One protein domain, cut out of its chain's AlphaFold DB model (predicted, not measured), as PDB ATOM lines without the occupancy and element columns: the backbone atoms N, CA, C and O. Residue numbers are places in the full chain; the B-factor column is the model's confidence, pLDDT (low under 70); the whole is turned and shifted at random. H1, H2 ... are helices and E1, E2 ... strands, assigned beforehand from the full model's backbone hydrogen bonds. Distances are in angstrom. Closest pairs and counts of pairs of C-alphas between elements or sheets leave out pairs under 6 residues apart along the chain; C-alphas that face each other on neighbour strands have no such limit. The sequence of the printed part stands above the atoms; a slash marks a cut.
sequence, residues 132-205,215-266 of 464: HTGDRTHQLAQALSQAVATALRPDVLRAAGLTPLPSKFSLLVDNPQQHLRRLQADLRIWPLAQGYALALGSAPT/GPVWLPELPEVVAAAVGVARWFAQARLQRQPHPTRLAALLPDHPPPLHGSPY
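This is residues 132 to 205 and 215 to 266 of the 464 residues of the protein "NIR_SIR_ferr domain-containing protein" of Comamonas serinivorans (UniProt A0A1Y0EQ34). Two helices, H1 and H3, pack over one face of a small twisted sheet of four strands, H1 over E1 and E2 and H3 over E2 and E3, each running along the strands beneath it; H3, the longest helix, extends past the sheet, while short H2 lies off the sheet beyond the end of H1. After H3, residues 243 to 266 have no named element and fold back to the edge strand E4, where residues 264 to 265 pair with residues 217 to 218. The printed part has 126 residues, with three named helices and four named strands in the order H1 H2 E1 E2 E3 E4 H3; the sheet is mixed, in the order E1 E2 E3 E4. The class is mixed, helices and strands, with under half of the residues in named elements. The whole is compact, with a radius of gyration of the C-alphas of 14.1 A and spans of 41 by 31 by 25 A.

In the sheet, E1, residues 170 to 173, and E2, residues 187 to 191, are parallel at 11 degrees, with N 172 and O 187 2.8 A apart, within hydrogen-bond range. E2 and E3, residues 196 to 200, form an antiparallel hairpin, with N 199 and O 188 at 2.8 A. E3 and E4, residues 217 to 219, are antiparallel, with N 196 and O 219 at 2.8 A. H1, residues 136 to 151, is on the sheet over E1 and E2, at a height over the sheet of 9.4 A; its closest C-alphas to E1 are those of Ala 141 and Val 173, 5.8 A. H3, residues 222 to 242, is on the same face over E2 and E3, at a height of 9.1 A; its closest C-alphas to E3 are those of Tyr 196 and Val 225, 6.7 A. These are two layers, helices on one face of a sheet. H3 touches H1 with residues 222 to 230 alone, the closest C-alphas being those of Leu 144 and Val 226, 5.7 A, at a steep tilt of 43 degrees, the same way. H2, residues 154 to 159, is not on the sheet; it is close to but not clearly touching H3, the C-alphas of Leu 157 and Arg 234 being closest at 7.8 A. Every O i to N i+4 pair is within hydrogen-bond range in H1 and H2, and 15 of 17 are in H3.

H1 runs 21.6 A from C-alpha 136 at (34.728, -18.307, -22.442) to C-alpha 151. H2 follows from Pro 154 to Ala 159. E1 runs from Ser 170 to Val 173, E2 from Leu 187 to Pro 191 over 13.8 A, E3 from Tyr 196 to Leu 200 over 13.6 A, and E4 from Val 217 to Leu 219. H3 runs 31.3 A from Leu 222 to C-alpha 242 at (36.281, -20.717, -59.151).

The two C-alphas farthest apart, those of Thr 133 and Gln 244, are 43.7 A apart. Residues 206 to 214 are not printed, and C-alphas 205 and 215 are 9.8 A apart across this cut. The link from E1 to E2 is long, with 13 residues. Residues 202 to 205 are under 70 in pLDDT; the mean of the printed part is 90.0.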
ATOM      1  N   HIS A 132      32.728 -11.121 -19.565       94.31
ATOM      2  CA  HIS A 132      33.655 -10.774 -18.488       94.31
ATOM      3  C   HIS A 132      35.080 -11.145 -18.890       94.31
ATOM      4  O   HIS A 132      35.304 -12.119 -19.611       94.31
ATOM      5  N   THR A 133      36.060 -10.377 -18.419       93.12
ATOM      6  CA  THR A 133      37.471 -10.686 -18.650       93.12
ATOM      7  C   THR A 133      37.777 -12.075 -18.096       93.12
ATOM      8  O   THR A 133      37.536 -12.360 -16.926       93.12
ATOM      9  N   GLY A 134      38.285 -12.949 -18.960       94.56
ATOM     10  CA  GLY A 134      38.611 -14.334 -18.618       94.56
ATOM     11  C   GLY A 134      37.475 -15.342 -18.801       94.56
ATOM     12  O   GLY A 134      37.742 -16.534 -18.676       94.56
ATOM     13  N   ASP A 135      36.255 -14.922 -19.151       95.81
ATOM     14  CA  ASP A 135      35.190 -15.868 -19.497       95.81
ATOM     15  C   ASP A 135      35.428 -16.549 -20.861       95.81
ATOM     16  O   ASP A 135      36.348 -16.213 -21.614       95.81
ATOM     17  N   ARG A 136      34.582 -17.530 -21.200       96.75
ATOM     18  CA  ARG A 136      34.728 -18.307 -22.442       96.75
ATOM     19  C   ARG A 136      34.525 -17.471 -23.710       96.75
ATOM     20  O   ARG A 136      35.129 -17.788 -24.731       96.75
ATOM     21  N   THR A 137      33.715 -16.411 -23.670       96.88
ATOM     22  CA  THR A 137      33.535 -15.497 -24.810       96.88
ATOM     23  C   THR A 137      34.791 -14.650 -25.016       96.88
ATOM     24  O   THR A 137      35.258 -14.526 -26.148       96.88
ATOM     25  N   HIS A 138      35.381 -14.133 -23.936       97.38
ATOM     26  CA  HIS A 138      36.634 -13.383 -23.952       97.38
ATOM     27  C   HIS A 138      37.805 -14.240 -24.455       97.38
ATOM     28  O   HIS A 138      38.518 -13.830 -25.373       97.38
ATOM     29  N   GLN A 139      37.970 -15.451 -23.913       97.88
ATOM     30  CA  GLN A 139      39.012 -16.397 -24.334       97.88
ATOM     31  C   GLN A 139      38.876 -16.774 -25.815       97.88
ATOM     32  O   GLN A 139      39.862 -16.756 -26.552       97.88
ATOM     33  N   LEU A 140      37.650 -17.052 -26.275       98.38
ATOM     34  CA  LEU A 140      37.370 -17.339 -27.680       98.38
ATOM     35  C   LEU A 140      37.724 -16.153 -28.586       98.38
ATOM     36  O   LEU A 140      38.386 -16.337 -29.606       98.38
ATOM     37  N   ALA A 141      37.317 -14.938 -28.213       97.81
ATOM     38  CA  ALA A 141      37.632 -13.735 -28.975       97.81
ATOM     39  C   ALA A 141      39.143 -13.489 -29.054       97.81
ATOM     40  O   ALA A 141      39.656 -13.197 -30.130       97.81
ATOM     41  N   GLN A 142      39.873 -13.669 -27.950       97.69
ATOM     42  CA  GLN A 142      41.330 -13.557 -27.921       97.69
ATOM     43  C   GLN A 142      42.018 -14.594 -28.813       97.69
ATOM     44  O   GLN A 142      42.835 -14.221 -29.655       97.69
ATOM     45  N   ALA A 143      41.664 -15.872 -28.670       98.25
ATOM     46  CA  ALA A 143      42.254 -16.947 -29.459       98.25
ATOM     47  C   ALA A 143      41.968 -16.773 -30.958       98.25
ATOM     48  O   ALA A 143      42.875 -16.901 -31.782       98.25
ATOM     49  N   LEU A 144      40.733 -16.408 -31.319       98.12
ATOM     50  CA  LEU A 144      40.355 -16.188 -32.712       98.12
ATOM     51  C   LEU A 144      41.043 -14.953 -33.302       98.12
ATOM     52  O   LEU A 144      41.587 -15.042 -34.400       98.12
ATOM     53  N   SER A 145      41.077 -13.820 -32.592       96.31
ATOM     54  CA  SER A 145      41.796 -12.621 -33.047       96.31
ATOM     55  C   SER A 145      43.283 -12.903 -33.270       96.31
ATOM     56  O   SER A 145      43.821 -12.505 -34.302       96.31
ATOM     57  N   GLN A 146      43.931 -13.645 -32.367       95.75
ATOM     58  CA  GLN A 146      45.332 -14.038 -32.519       95.75
ATOM     59  C   GLN A 146      45.546 -14.966 -33.723       95.75
ATOM     60  O   GLN A 146      46.490 -14.784 -34.497       95.75
ATOM     61  N   ALA A 147      44.668 -15.950 -33.917       97.12
ATOM     62  CA  ALA A 147      44.755 -16.864 -35.050       97.12
ATOM     63  C   ALA A 147      44.528 -16.139 -36.384       97.12
ATOM     64  O   ALA A 147      45.243 -16.382 -37.348       97.12
ATOM     65  N   VAL A 148      43.592 -15.192 -36.448       96.00
ATOM     66  CA  VAL A 148      43.342 -14.385 -37.652       96.00
ATOM     67  C   VAL A 148      44.538 -13.481 -37.964       96.00
ATOM     68  O   VAL A 148      45.002 -13.455 -39.104       96.00
ATOM     69  N   ALA A 149      45.092 -12.813 -36.948       93.25
ATOM     70  CA  ALA A 149      46.250 -11.931 -37.080       93.25
ATOM     71  C   ALA A 149      47.567 -12.664 -37.393       93.25
ATOM     72  O   ALA A 149      48.564 -12.009 -37.671       93.25
ATOM     73  N   THR A 150      47.598 -13.999 -37.361       94.06
ATOM     74  CA  THR A 150      48.792 -14.791 -37.704       94.06
ATOM     75  C   THR A 150      48.577 -15.683 -38.923       94.06
ATOM     76  O   THR A 150      49.426 -15.728 -39.801       94.06
ATOM     77  N   ALA A 151      47.438 -16.368 -39.027       96.38
ATOM     78  CA  ALA A 151      47.197 -17.395 -40.038       96.38
ATOM     79  C   ALA A 151      46.451 -16.899 -41.287       96.38
ATOM     80  O   ALA A 151      46.455 -17.615 -42.297       96.38
ATOM     81  N   LEU A 152      45.793 -15.732 -41.217       96.75
ATOM     82  CA  LEU A 152      44.934 -15.178 -42.276       96.75
ATOM     83  C   LEU A 152      45.381 -13.797 -42.782       96.75
ATOM     84  O   LEU A 152      44.620 -13.119 -43.479       96.75
ATOM     85  N   ARG A 153      46.604 -13.375 -42.453       95.62
ATOM     86  CA  ARG A 153      47.207 -12.172 -43.035       95.62
ATOM     87  C   ARG A 153      47.458 -12.353 -44.540       95.62
ATOM     88  O   ARG A 153      47.735 -13.480 -44.964       95.62
ATOM     89  N   PRO A 154      47.370 -11.291 -45.360       95.88
ATOM     90  CA  PRO A 154      47.540 -11.416 -46.808       95.88
ATOM     91  C   PRO A 154      48.888 -12.015 -47.229       95.88
ATOM     92  O   PRO A 154      48.909 -12.878 -48.103       95.88
ATOM     93  N   ASP A 155      49.995 -11.604 -46.614       96.62
ATOM     94  CA  ASP A 155      51.329 -12.180 -46.827       96.62
ATOM     95  C   ASP A 155      51.396 -13.690 -46.535       96.62
ATOM     96  O   ASP A 155      51.875 -14.459 -47.371       96.62
ATOM     97  N   VAL A 156      50.837 -14.135 -45.408       97.00
ATOM     98  CA  VAL A 156      50.780 -15.557 -45.025       97.00
ATOM     99  C   VAL A 156      49.912 -16.368 -45.987       97.00
ATOM    100  O   VAL A 156      50.280 -17.479 -46.368       97.00
ATOM    101  N   LEU A 157      48.780 -15.813 -46.427       97.12
ATOM    102  CA  LEU A 157      47.930 -16.457 -47.432       97.12
ATOM    103  C   LEU A 157      48.668 -16.603 -48.770       97.12
ATOM    104  O   LEU A 157      48.668 -17.694 -49.335       97.12
ATOM    105  N   ARG A 158      49.357 -15.553 -49.238       96.88
ATOM    106  CA  ARG A 158      50.154 -15.601 -50.477       96.88
ATOM    107  C   ARG A 158      51.272 -16.641 -50.395       96.88
ATOM    108  O   ARG A 158      51.454 -17.394 -51.346       96.88
ATOM    109  N   ALA A 159      51.981 -16.715 -49.266       96.94
ATOM    110  CA  ALA A 159      53.030 -17.713 -49.044       96.94
ATOM    111  C   ALA A 159      52.495 -19.158 -49.095       96.94
ATOM    112  O   ALA A 159      53.210 -20.066 -49.510       96.94
ATOM    113  N   ALA A 160      51.224 -19.363 -48.738       95.19
ATOM    114  CA  ALA A 160      50.522 -20.639 -48.864       95.19
ATOM    115  C   ALA A 160      49.886 -20.872 -50.254       95.19
ATOM    116  O   ALA A 160      49.112 -21.813 -50.418       95.19
ATOM    117  N   GLY A 161      50.156 -20.016 -51.247       95.38
ATOM    118  CA  GLY A 161      49.561 -20.103 -52.586       95.38
ATOM    119  C   GLY A 161      48.084 -19.691 -52.650       95.38
ATOM    120  O   GLY A 161      47.401 -19.984 -53.631       95.38
ATOM    121  N   LEU A 162      47.570 -19.018 -51.618       94.75
ATOM    122  CA  LEU A 162      46.185 -18.558 -51.525       94.75
ATOM    123  C   LEU A 162      46.075 -17.065 -51.852       94.75
ATOM    124  O   LEU A 162      46.964 -16.261 -51.571       94.75
ATOM    125  N   THR A 163      44.935 -16.658 -52.411       92.31
ATOM    126  CA  THR A 163      44.640 -15.230 -52.600       92.31
ATOM    127  C   THR A 163      44.210 -14.601 -51.271       92.31
ATOM    128  O   THR A 163      43.454 -15.227 -50.530       92.31
ATOM    129  N   PRO A 164      44.602 -13.350 -50.963       94.50
ATOM    130  CA  PRO A 164      44.098 -12.642 -49.792       94.50
ATOM    131  C   PRO A 164      42.570 -12.617 -49.701       94.50
ATOM    132  O   PRO A 164      41.857 -12.557 -50.712       94.50
ATOM    133  N   LEU A 165      42.059 -12.631 -48.474       95.12
ATOM    134  CA  LEU A 165      40.628 -12.521 -48.217       95.12
ATOM    135  C   LEU A 165      40.102 -11.126 -48.609       95.12
ATOM    136  O   LEU A 165      40.807 -10.129 -48.448       95.12
ATOM    137  N   PRO A 166      38.864 -11.019 -49.124       92.50
ATOM    138  CA  PRO A 166      38.215  -9.728 -49.335       92.50
ATOM    139  C   PRO A 166      38.101  -8.938 -48.030       92.50
ATOM    140  O   PRO A 166      37.763  -9.504 -46.995       92.50
ATOM    141  N   SER A 167      38.215  -7.612 -48.097       87.94
ATOM    142  CA  SER A 167      38.042  -6.723 -46.931       87.94
ATOM    143  C   SER A 167      36.649  -6.776 -46.285       87.94
ATOM    144  O   SER A 167      36.465  -6.296 -45.170       87.94
ATOM    145  N   LYS A 168      35.653  -7.338 -46.983       87.12
ATOM    146  CA  LYS A 168      34.293  -7.555 -46.466       87.12
ATOM    147  C   LYS A 168      34.103  -8.908 -45.773       87.12
ATOM    148  O   LYS A 168      33.022  -9.099 -45.212       87.12
ATOM    149  N   PHE A 169      35.088  -9.809 -45.852       93.06
ATOM    150  CA  PHE A 169      35.072 -11.082 -45.140       93.06
ATOM    151  C   PHE A 169      35.317 -10.832 -43.650       93.06
ATOM    152  O   PHE A 169      36.248 -10.114 -43.283       93.06
ATOM    153  N   SER A 170      34.480 -11.402 -42.789       93.88
ATOM    154  CA  SER A 170      34.523 -11.128 -41.349       93.88
ATOM    155  C   SER A 170      34.133 -12.329 -40.500       93.88
ATOM    156  O   SER A 170      33.306 -13.155 -40.891       93.88
ATOM    157  N   LEU A 171      34.714 -12.389 -39.306       96.19
ATOM    158  CA  LEU A 171      34.368 -13.342 -38.265       96.19
ATOM    159  C   LEU A 171      33.682 -12.602 -37.116       96.19
ATOM    160  O   LEU A 171      33.909 -11.410 -36.900       96.19
ATOM    161  N   LEU A 172      32.855 -13.315 -36.363       95.50
ATOM    162  CA  LEU A 172      32.141 -12.769 -35.223       95.50
ATOM    163  C   LEU A 172      32.142 -13.765 -34.068       95.50
ATOM    164  O   LEU A 172      31.702 -14.901 -34.223       95.50
ATOM    165  N   VAL A 173      32.584 -13.303 -32.904       96.44
ATOM    166  CA  VAL A 173      32.449 -13.990 -31.620       96.44
ATOM    167  C   VAL A 173      31.289 -13.379 -30.850       96.44
ATOM    168  O   VAL A 173      31.300 -12.190 -30.533       96.44
ATOM    169  N   ASP A 174      30.276 -14.183 -30.560       92.94
ATOM    170  CA  ASP A 174      29.119 -13.766 -29.775       92.94
ATOM    171  C   ASP A 174      29.170 -14.356 -28.361       92.94
ATOM    172  O   ASP A 174      29.943 -15.273 -28.066       92.94
ATOM    173  N   ASN A 175      28.333 -13.821 -27.477       91.56
ATOM    174  CA  ASN A 175      28.072 -14.461 -26.192       91.56
ATOM    175  C   ASN A 175      26.969 -15.530 -26.338       91.56
ATOM    176  O   ASN A 175      26.296 -15.566 -27.373       91.56
ATOM    177  N   PRO A 176      26.758 -16.410 -25.342       88.56
ATOM    178  CA  PRO A 176      25.731 -17.455 -25.419       88.56
ATOM    179  C   PRO A 176      24.323 -16.928 -25.732       88.56
ATOM    180  O   PRO A 176      23.529 -17.607 -26.378       88.56
ATOM    181  N   GLN A 177      24.015 -15.698 -25.314       86.56
ATOM    182  CA  GLN A 177      22.740 -15.036 -25.579       86.56
ATOM    183  C   GLN A 177      22.608 -14.525 -27.020       86.56
ATOM    184  O   GLN A 177      21.505 -14.196 -27.425       86.56
ATOM    185  N   GLN A 178      23.683 -14.462 -27.802       87.00
ATOM    186  CA  GLN A 178      23.690 -14.036 -29.202       87.00
ATOM    187  C   GLN A 178      23.100 -12.652 -29.498       87.00
ATOM    188  O   GLN A 178      22.325 -12.459 -30.446       87.00
ATOM    189  N   HIS A 179      23.495 -11.646 -28.720       87.62
ATOM    190  CA  HIS A 179      23.032 -10.273 -28.944       87.62
ATOM    191  C   HIS A 179      23.429  -9.742 -30.328       87.62
ATOM    192  O   HIS A 179      22.738  -8.899 -30.899       87.62
ATOM    193  N   LEU A 180      24.510 -10.255 -30.922       88.44
ATOM    194  CA  LEU A 180      24.960  -9.828 -32.241       88.44
ATOM    195  C   LEU A 180      24.302 -10.602 -33.391       88.44
ATOM    196  O   LEU A 180      24.790 -10.507 -34.522       88.44
ATOM    197  N   ARG A 181      23.227 -11.377 -33.170       83.31
ATOM    198  CA  ARG A 181      22.634 -12.239 -34.215       83.31
ATOM    199  C   ARG A 181      22.247 -11.503 -35.501       83.31
ATOM    200  O   ARG A 181      22.309 -12.079 -36.579       83.31
ATOM    201  N   ARG A 182      21.870 -10.222 -35.395       80.06
ATOM    202  CA  ARG A 182      21.460  -9.372 -36.531       80.06
ATOM    203  C   ARG A 182      22.642  -8.799 -37.315       80.06
ATOM    204  O   ARG A 182      22.445  -8.254 -38.400       80.06
ATOM    205  N   LEU A 183      23.863  -8.887 -36.780       84.25
ATOM    206  CA  LEU A 183      25.056  -8.476 -37.510       84.25
ATOM    207  C   LEU A 183      25.397  -9.500 -38.584       84.25
ATOM    208  O   LEU A 183      25.363 -10.710 -38.358       84.25
ATOM    209  N   GLN A 184      25.768  -9.001 -39.756       84.12
ATOM    210  CA  GLN A 184      26.289  -9.857 -40.806       84.12
ATOM    211  C   GLN A 184      27.745 -10.209 -40.506       84.12
ATOM    212  O   GLN A 184      28.553  -9.320 -40.252       84.12
ATOM    213  N   ALA A 185      28.061 -11.493 -40.603       90.31
ATOM    214  CA  ALA A 185      29.415 -12.019 -40.607       90.31
ATOM    215  C   ALA A 185      29.466 -13.223 -41.554       90.31
ATOM    216  O   ALA A 185      28.421 -13.771 -41.918       90.31
ATOM    217  N   ASP A 186      30.662 -13.613 -41.974       93.25
ATOM    218  CA  ASP A 186      30.856 -14.824 -42.768       93.25
ATOM    219  C   ASP A 186      30.974 -16.048 -41.861       93.25
ATOM    220  O   ASP A 186      30.453 -17.102 -42.204       93.25
ATOM    221  N   LEU A 187      31.577 -15.892 -40.680       94.25
ATOM    222  CA  LEU A 187      31.650 -16.924 -39.647       94.25
ATOM    223  C   LEU A 187      31.143 -16.374 -38.317       94.25
ATOM    224  O   LEU A 187      31.525 -15.273 -37.917       94.25
ATOM    225  N   ARG A 188      30.321 -17.153 -37.613       93.62
ATOM    226  CA  ARG A 188      29.830 -16.824 -36.272       93.62
ATOM    227  C   ARG A 188      30.190 -17.931 -35.300       93.62
ATOM    228  O   ARG A 188      29.911 -19.091 -35.576       93.62
ATOM    229  N   ILE A 189      30.758 -17.554 -34.163       94.75
ATOM    230  CA  ILE A 189      31.239 -18.483 -33.144       94.75
ATOM    231  C   ILE A 189      30.736 -18.043 -31.776       94.75
ATOM    232  O   ILE A 189      30.773 -16.854 -31.464       94.75
ATOM    233  N   TRP A 190      30.263 -18.972 -30.955       94.12
ATOM    234  CA  TRP A 190      29.873 -18.679 -29.576       94.12
ATOM    235  C   TRP A 190      30.152 -19.874 -28.661       94.12
ATOM    236  O   TRP A 190      30.099 -21.023 -29.114       94.12
ATOM    237  N   PRO A 191      30.471 -19.632 -27.378       94.19
ATOM    238  CA  PRO A 191      30.621 -20.707 -26.412       94.19
ATOM    239  C   PRO A 191      29.256 -21.277 -26.014       94.19
ATOM    240  O   PRO A 191      28.250 -20.567 -25.959       94.19
ATOM    241  N   LEU A 192      29.250 -22.566 -25.696       90.81
ATOM    242  CA  LEU A 192      28.119 -23.291 -25.122       90.81
ATOM    243  C   LEU A 192      28.441 -23.679 -23.677       90.81
ATOM    244  O   LEU A 192      29.539 -23.409 -23.194       90.81
ATOM    245  N   ALA A 193      27.522 -24.360 -22.987       88.25
ATOM    246  CA  ALA A 193      27.831 -24.967 -21.690       88.25
ATOM    247  C   ALA A 193      29.029 -25.931 -21.800       88.25
ATOM    248  O   ALA A 193      29.944 -25.882 -20.981       88.25
ATOM    249  N   GLN A 194      29.082 -26.720 -22.877       88.62
ATOM    250  CA  GLN A 194      30.185 -27.619 -23.218       88.62
ATOM    251  C   GLN A 194      30.547 -27.423 -24.692       88.62
ATOM    252  O   GLN A 194      29.678 -27.496 -25.561       88.62
ATOM    253  N   GLY A 195      31.815 -27.118 -24.969       93.06
ATOM    254  CA  GLY A 195      32.276 -26.805 -26.322       93.06
ATOM    255  C   GLY A 195      31.758 -25.488 -26.896       93.06
ATOM    256  O   GLY A 195      31.422 -24.550 -26.163       93.06
ATOM    257  N   TYR A 196      31.769 -25.405 -28.218       94.25
ATOM    258  CA  TYR A 196      31.570 -24.197 -29.004       94.25
ATOM    259  C   TYR A 196      30.706 -24.510 -30.219       94.25
ATOM    260  O   TYR A 196      30.760 -25.611 -30.760       94.25
ATOM    261  N   ALA A 197      29.945 -23.523 -30.672       92.44
ATOM    262  CA  ALA A 197      29.221 -23.608 -31.928       92.44
ATOM    263  C   ALA A 197      29.859 -22.697 -32.980       92.44
ATOM    264  O   ALA A 197      30.247 -21.568 -32.673       92.44
ATOM    265  N   LEU A 198      29.926 -23.183 -34.220       93.12
ATOM    266  CA  LEU A 198      30.352 -22.441 -35.407       93.12
ATOM    267  C   LEU A 198      29.225 -22.469 -36.443       93.12
ATOM    268  O   LEU A 198      28.801 -23.539 -36.868       93.12
ATOM    269  N   ALA A 199      28.769 -21.300 -36.886       89.69
ATOM    270  CA  ALA A 199      27.808 -21.144 -37.975       89.69
ATOM    271  C   ALA A 199      28.434 -20.412 -39.168       89.69
ATOM    272  O   ALA A 199      29.270 -19.516 -39.003       89.69
ATOM    273  N   LEU A 200      27.979 -20.773 -40.368       88.94
ATOM    274  CA  LEU A 200      28.423 -20.200 -41.635       88.94
ATOM    275  C   LEU A 200      27.383 -19.205 -42.167       88.94
ATOM    276  O   LEU A 200      26.198 -19.513 -42.253       88.94
ATOM    277  N   GLY A 201      27.829 -18.021 -42.585       76.44
ATOM    278  CA  GLY A 201      26.985 -17.009 -43.216       76.44
ATOM    279  C   GLY A 201      26.106 -16.188 -42.258       76.44
ATOM    280  O   GLY A 201      26.362 -16.051 -41.061       76.44
ATOM    281  N   SER A 202      25.074 -15.555 -42.828       60.47
ATOM    282  CA  SER A 202      24.235 -14.568 -42.134       60.47
ATOM    283  C   SER A 202      23.095 -15.231 -41.364       60.47
ATOM    284  O   SER A 202      22.037 -15.418 -41.941       60.47
ATOM    285  N   ALA A 203      23.335 -15.493 -40.074       51.28
ATOM    286  CA  ALA A 203      22.406 -15.943 -39.026       51.28
ATOM    287  C   ALA A 203      21.562 -17.203 -39.333       51.28
ATOM    288  O   ALA A 203      21.045 -17.368 -40.432       51.28
ATOM    289  N   PRO A 204      21.325 -18.082 -38.344       45.09
ATOM    290  CA  PRO A 204      20.278 -19.084 -38.483       45.09
ATOM    291  C   PRO A 204      18.940 -18.351 -38.657       45.09
ATOM    292  O   PRO A 204      18.469 -17.668 -37.744       45.09
ATOM    293  N   THR A 205      18.335 -18.430 -39.841       39.19
ATOM    294  CA  THR A 205      16.935 -18.039 -39.994       39.19
ATOM    295  C   THR A 205      16.091 -19.005 -39.160       39.19
ATOM    296  O   THR A 205      16.305 -20.214 -39.244       39.19
ATOM    297  N   GLY A 215      23.335 -25.760 -40.956       73.25
ATOM    298  CA  GLY A 215      23.193 -25.555 -39.511       73.25
ATOM    299  C   GLY A 215      24.543 -25.310 -38.821       73.25
ATOM    300  O   GLY A 215      25.588 -25.653 -39.378       73.25
ATOM    301  N   PRO A 216      24.552 -24.728 -37.609       85.31
ATOM    302  CA  PRO A 216      25.772 -24.663 -36.823       85.31
ATOM    303  C   PRO A 216      26.345 -26.061 -36.563       85.31
ATOM    304  O   PRO A 216      25.613 -27.051 -36.496       85.31
ATOM    305  N   VAL A 217      27.659 -26.134 -36.391       88.50
ATOM    306  CA  VAL A 217      28.360 -27.339 -35.941       88.50
ATOM    307  C   VAL A 217      28.865 -27.138 -34.521       88.50
ATOM    308  O   VAL A 217      29.242 -26.028 -34.143       88.50
ATOM    309  N   TRP A 218      28.871 -28.215 -33.749       91.88
ATOM    310  CA  TRP A 218      29.442 -28.284 -32.416       91.88
ATOM    311  C   TRP A 218      30.889 -28.785 -32.476       91.88
ATOM    312  O   TRP A 218      31.184 -29.759 -33.175       91.88
ATOM    313  N   LEU A 219      31.769 -28.123 -31.724       93.50
ATOM    314  CA  LEU A 219      33.174 -28.485 -31.533       93.50
ATOM    315  C   LEU A 219      33.500 -28.503 -30.028       93.50
ATOM    316  O   LEU A 219      33.149 -27.545 -29.332       93.50
ATOM    317  N   PRO A 220      34.165 -29.547 -29.505       93.44
ATOM    318  CA  PRO A 220      34.373 -29.731 -28.067       93.44
ATOM    319  C   PRO A 220      35.346 -28.715 -27.464       93.44
ATOM    320  O   PRO A 220      35.111 -28.222 -26.363       93.44
ATOM    321  N   GLU A 221      36.406 -28.357 -28.190       96.19
ATOM    322  CA  GLU A 221      37.537 -27.621 -27.626       96.19
ATOM    323  C   GLU A 221      37.837 -26.306 -28.352       96.19
ATOM    324  O   GLU A 221      37.575 -26.129 -29.545       96.19
ATOM    325  N   LEU A 222      38.424 -25.356 -27.613       97.56
ATOM    326  CA  LEU A 222      38.743 -24.024 -28.139       97.56
ATOM    327  C   LEU A 222      39.712 -24.073 -29.340       97.56
ATOM    328  O   LEU A 222      39.441 -23.403 -30.340       97.56
ATOM    329  N   PRO A 223      40.812 -24.855 -29.309       98.12
ATOM    330  CA  PRO A 223      41.704 -24.967 -30.460       98.12
ATOM    331  C   PRO A 223      41.004 -25.518 -31.706       98.12
ATOM    332  O   PRO A 223      41.295 -25.066 -32.811       98.12
ATOM    333  N   GLU A 224      40.051 -26.439 -31.540       97.06
ATOM    334  CA  GLU A 224      39.326 -27.054 -32.654       97.06
ATOM    335  C   GLU A 224      38.410 -26.052 -33.353       97.06
ATOM    336  O   GLU A 224      38.457 -25.930 -34.577       97.06
ATOM    337  N   VAL A 225      37.625 -25.272 -32.601       97.19
ATOM    338  CA  VAL A 225      36.741 -24.264 -33.210       97.19
ATOM    339  C   VAL A 225      37.522 -23.132 -33.882       97.19
ATOM    340  O   VAL A 225      37.123 -22.648 -34.945       97.19
ATOM    341  N   VAL A 226      38.668 -22.740 -33.317       98.25
ATOM    342  CA  VAL A 226      39.559 -21.745 -33.930       98.25
ATOM    343  C   VAL A 226      40.184 -22.298 -35.214       98.25
ATOM    344  O   VAL A 226      40.176 -21.613 -36.240       98.25
ATOM    345  N   ALA A 227      40.671 -23.542 -35.194       97.44
ATOM    346  CA  ALA A 227      41.227 -24.204 -36.371       97.44
ATOM    347  C   ALA A 227      40.177 -24.372 -37.480       97.44
ATOM    348  O   ALA A 227      40.465 -24.077 -38.640       97.44
ATOM    349  N   ALA A 228      38.948 -24.759 -37.126       96.56
ATOM    350  CA  ALA A 228      37.833 -24.866 -38.059       96.56
ATOM    351  C   ALA A 228      37.519 -23.515 -38.723       96.56
ATOM    352  O   ALA A 228      37.421 -23.435 -39.948       96.56
ATOM    353  N   ALA A 229      37.441 -22.427 -37.948       97.06
ATOM    354  CA  ALA A 229      37.180 -21.092 -38.484       97.06
ATOM    355  C   ALA A 229      38.279 -20.615 -39.455       97.06
ATOM    356  O   ALA A 229      37.980 -20.103 -40.539       97.06
ATOM    357  N   VAL A 230      39.554 -20.821 -39.104       97.56
ATOM    358  CA  VAL A 230      40.697 -20.516 -39.984       97.56
ATOM    359  C   VAL A 230      40.669 -21.385 -41.244       97.56
ATOM    360  O   VAL A 230      40.906 -20.878 -42.343       97.56
ATOM    361  N   GLY A 231      40.344 -22.672 -41.107       96.56
ATOM    362  CA  GLY A 231      40.207 -23.616 -42.214       96.56
ATOM    363  C   GLY A 231      39.147 -23.178 -43.222       96.56
ATOM    364  O   GLY A 231      39.439 -23.082 -44.414       96.56
ATOM    365  N   VAL A 232      37.950 -22.808 -42.751       95.69
ATOM    366  CA  VAL A 232      36.873 -22.302 -43.619       95.69
ATOM    367  C   VAL A 232      37.276 -20.997 -44.308       95.69
ATOM    368  O   VAL A 232      37.001 -20.819 -45.495       95.69
ATOM    369  N   ALA A 233      37.962 -20.089 -43.610       96.56
ATOM    370  CA  ALA A 233      38.438 -18.848 -44.216       96.56
ATOM    371  C   ALA A 233      39.465 -19.106 -45.336       96.56
ATOM    372  O   ALA A 233      39.356 -18.532 -46.421       96.56
ATOM    373  N   ARG A 234      40.426 -20.016 -45.127       96.44
ATOM    374  CA  ARG A 234      41.394 -20.425 -46.164       96.44
ATOM    375  C   ARG A 234      40.721 -21.123 -47.339       96.44
ATOM    376  O   ARG A 234      41.027 -20.808 -48.488       96.44
ATOM    377  N   TRP A 235      39.763 -22.003 -47.063       95.25
ATOM    378  CA  TRP A 235      38.942 -22.615 -48.102       95.25
ATOM    379  C   TRP A 235      38.212 -21.548 -48.928       95.25
ATOM    380  O   TRP A 235      38.275 -21.579 -50.153       95.25
ATOM    381  N   PHE A 236      37.596 -20.547 -48.287       94.88
ATOM    382  CA  PHE A 236      36.880 -19.477 -48.989       94.88
ATOM    383  C   PHE A 236      37.817 -18.652 -49.877       94.88
ATOM    384  O   PHE A 236      37.466 -18.318 -51.010       94.88
ATOM    385  N   ALA A 237      39.023 -18.352 -49.384       94.88
ATOM    386  CA  ALA A 237      40.054 -17.648 -50.138       94.88
ATOM    387  C   ALA A 237      40.397 -18.341 -51.471       94.88
ATOM    388  O   ALA A 237      40.643 -17.650 -52.461       94.88
ATOM    389  N   GLN A 238      40.357 -19.676 -51.502       93.81
ATOM    390  CA  GLN A 238      40.582 -20.494 -52.694       93.81
ATOM    391  C   GLN A 238      39.307 -20.667 -53.537       93.81
ATOM    392  O   GLN A 238      39.298 -20.352 -54.725       93.81
ATOM    393  N   ALA A 239      38.218 -21.139 -52.925       92.50
ATOM    394  CA  ALA A 239      36.983 -21.520 -53.608       92.50
ATOM    395  C   ALA A 239      36.326 -20.345 -54.346       92.50
ATOM    396  O   ALA A 239      35.769 -20.517 -55.429       92.50
ATOM    397  N   ARG A 240      36.448 -19.117 -53.821       92.19
ATOM    398  CA  ARG A 240      35.879 -17.918 -54.460       92.19
ATOM    399  C   ARG A 240      36.461 -17.620 -55.846       92.19
ATOM    400  O   ARG A 240      35.821 -16.919 -56.621       92.19
ATOM    401  N   LEU A 241      37.655 -18.126 -56.161       92.06
ATOM    402  CA  LEU A 241      38.305 -17.914 -57.460       92.06
ATOM    403  C   LEU A 241      37.730 -18.808 -58.564       92.06
ATOM    404  O   LEU A 241      37.989 -18.576 -59.739       92.06
ATOM    405  N   GLN A 242      36.928 -19.811 -58.201       90.25
ATOM    406  CA  GLN A 242      36.281 -20.717 -59.151       90.25
ATOM    407  C   GLN A 242      34.992 -20.126 -59.754       90.25
ATOM    408  O   GLN A 242      34.331 -20.782 -60.553       90.25
ATOM    409  N   ARG A 243      34.606 -18.895 -59.380       88.44
ATOM    410  CA  ARG A 243      33.383 -18.218 -59.848       88.44
ATOM    411  C   ARG A 243      33.675 -16.819 -60.355       88.44
ATOM    412  O   ARG A 243      34.469 -16.118 -59.746       88.44
ATOM    413  N   GLN A 244      32.963 -16.380 -61.392       88.12
ATOM    414  CA  GLN A 244      32.990 -14.998 -61.877       88.12
ATOM    415  C   GLN A 244      31.593 -14.358 -61.775       88.12
ATOM    416  O   GLN A 244      30.627 -14.982 -62.217       88.12
ATOM    417  N   PRO A 245      31.459 -13.132 -61.226       88.62
ATOM    418  CA  PRO A 245      32.503 -12.361 -60.541       88.62
ATOM    419  C   PRO A 245      32.932 -13.021 -59.219       88.62
ATOM    420  O   PRO A 245      32.119 -13.666 -58.557       88.62
ATOM    421  N   HIS A 246      34.196 -12.831 -58.816       90.75
ATOM    422  CA  HIS A 246      34.734 -13.392 -57.569       90.75
ATOM    423  C   HIS A 246      33.877 -12.972 -56.358       90.75
ATOM    424  O   HIS A 246      33.822 -11.777 -56.033       90.75
ATOM    425  N   PRO A 247      33.255 -13.915 -55.627       90.00
ATOM    426  CA  PRO A 247      32.474 -13.581 -54.451       90.00
ATOM    427  C   PRO A 247      33.304 -12.872 -53.379       90.00
ATOM    428  O   PRO A 247      34.456 -13.218 -53.102       90.00
ATOM    429  N   THR A 248      32.692 -11.873 -52.743       90.50
ATOM    430  CA  THR A 248      33.303 -11.125 -51.629       90.50
ATOM    431  C   THR A 248      32.802 -11.577 -50.257       90.50
ATOM    432  O   THR A 248      33.283 -11.071 -49.246       90.50
ATOM    433  N   ARG A 249      31.842 -12.513 -50.224       90.50
ATOM    434  CA  ARG A 249      31.185 -13.043 -49.021       90.50
ATOM    435  C   ARG A 249      30.972 -14.546 -49.138       90.50
ATOM    436  O   ARG A 249      30.630 -15.028 -50.218       90.50
ATOM    437  N   LEU A 250      31.124 -15.255 -48.021       90.38
ATOM    438  CA  LEU A 250      31.017 -16.711 -47.921       90.38
ATOM    439  C   LEU A 250      29.644 -17.220 -48.362       90.38
ATOM    440  O   LEU A 250      29.554 -18.218 -49.071       90.38
ATOM    441  N   ALA A 251      28.583 -16.499 -47.992       87.62
ATOM    442  CA  ALA A 251      27.199 -16.885 -48.268       87.62
ATOM    443  C   ALA A 251      26.907 -17.133 -49.761       87.62
ATOM    444  O   ALA A 251      26.031 -17.927 -50.082       87.62
ATOM    445  N   ALA A 252      27.655 -16.504 -50.671       87.00
ATOM    446  CA  ALA A 252      27.496 -16.691 -52.114       87.00
ATOM    447  C   ALA A 252      28.071 -18.022 -52.648       87.00
ATOM    448  O   ALA A 252      27.875 -18.339 -53.821       87.00
ATOM    449  N   LEU A 253      28.801 -18.783 -51.823       86.44
ATOM    450  CA  LEU A 253      29.324 -20.113 -52.165       86.44
ATOM    451  C   LEU A 253      28.568 -21.259 -51.481       86.44
ATOM    452  O   LEU A 253      28.552 -22.362 -52.019       86.44
ATOM    453  N   LEU A 254      27.936 -21.000 -50.331       84.31
ATOM    454  CA  LEU A 254      27.305 -22.036 -49.502       84.31
ATOM    455  C   LEU A 254      26.263 -22.914 -50.225       84.31
ATOM    456  O   LEU A 254      26.249 -24.104 -49.929       84.31
ATOM    457  N   PRO A 255      25.417 -22.403 -51.148       77.12
ATOM    458  CA  PRO A 255      24.404 -23.235 -51.808       77.12
ATOM    459  C   PRO A 255      24.971 -24.372 -52.666       77.12
ATOM    460  O   PRO A 255      24.324 -25.403 -52.807       77.12
ATOM    461  N   ASP A 256      26.167 -24.188 -53.224       76.06
ATOM    462  CA  ASP A 256      26.697 -25.062 -54.275       76.06
ATOM    463  C   ASP A 256      27.987 -25.782 -53.859       76.06
ATOM    464  O   ASP A 256      28.308 -26.853 -54.370       76.06
ATOM    465  N   HIS A 257      28.748 -25.181 -52.942       77.56
ATOM    466  CA  HIS A 257      30.035 -25.688 -52.482       77.56
ATOM    467  C   HIS A 257      30.163 -25.423 -50.978       77.56
ATOM    468  O   HIS A 257      30.714 -24.393 -50.587       77.56
ATOM    469  N   PRO A 258      29.640 -26.298 -50.103       79.44
ATOM    470  CA  PRO A 258      29.863 -26.149 -48.673       79.44
ATOM    471  C   PRO A 258      31.357 -26.345 -48.349       79.44
ATOM    472  O   PRO A 258      32.023 -27.168 -48.985       79.44
ATOM    473  N   PRO A 259      31.914 -25.604 -47.374       84.75
ATOM    474  CA  PRO A 259      33.289 -25.818 -46.950       84.75
ATOM    475  C   PRO A 259      33.460 -27.192 -46.287       84.75
ATOM    476  O   PRO A 259      32.514 -27.704 -45.684       84.75
ATOM    477  N   PRO A 260      34.678 -27.766 -46.315       81.38
ATOM    478  CA  PRO A 260      35.007 -28.930 -45.508       81.38
ATOM    479  C   PRO A 260      35.015 -28.510 -44.036       81.38
ATOM    480  O   PRO A 260      35.979 -27.925 -43.542       81.38
ATOM    481  N   LEU A 261      33.900 -28.757 -43.354       82.81
ATOM    482  CA  LEU A 261      33.717 -28.433 -41.950       82.81
ATOM    483  C   LEU A 261      33.433 -29.712 -41.165       82.81
ATOM    484  O   LEU A 261      32.408 -30.360 -41.362       82.81
ATOM    485  N   HIS A 262      34.365 -30.067 -40.284       79.00
ATOM    486  CA  HIS A 262      34.223 -31.194 -39.371       79.00
ATOM    487  C   HIS A 262      33.568 -30.736 -38.065       79.00
ATOM    488  O   HIS A 262      33.794 -29.618 -37.605       79.00
ATOM    489  N   GLY A 263      32.759 -31.611 -37.479       77.62
ATOM    490  CA  GLY A 263      32.037 -31.366 -36.236       77.62
ATOM    491  C   GLY A 263      30.747 -32.174 -36.198       77.62
ATOM    492  O   GLY A 263      30.279 -32.675 -37.225       77.62
ATOM    493  N   SER A 264      30.166 -32.305 -35.012       78.19
ATOM    494  CA  SER A 264      28.827 -32.876 -34.880       78.19
ATOM    495  C   SER A 264      27.791 -31.799 -35.212       78.19
ATOM    496  O   SER A 264      28.011 -30.631 -34.879       78.19
ATOM    497  N   PRO A 265      26.660 -32.132 -35.856       78.00
ATOM    498  CA  PRO A 265      25.579 -31.172 -36.038       78.00
ATOM    499  C   PRO A 265      25.176 -30.548 -34.699       78.00
ATOM    500  O   PRO A 265      24.987 -31.260 -33.710       78.00
ATOM    501  N   TYR A 266      25.023 -29.224 -34.664       72.50
ATOM    502  CA  TYR A 266      24.396 -28.543 -33.535       72.50
ATOM    503  C   TYR A 266      22.891 -28.837 -33.573       72.50
ATOM    504  O   TYR A 266      22.092 -28.078 -34.121       72.50
TER     505      TYR A 266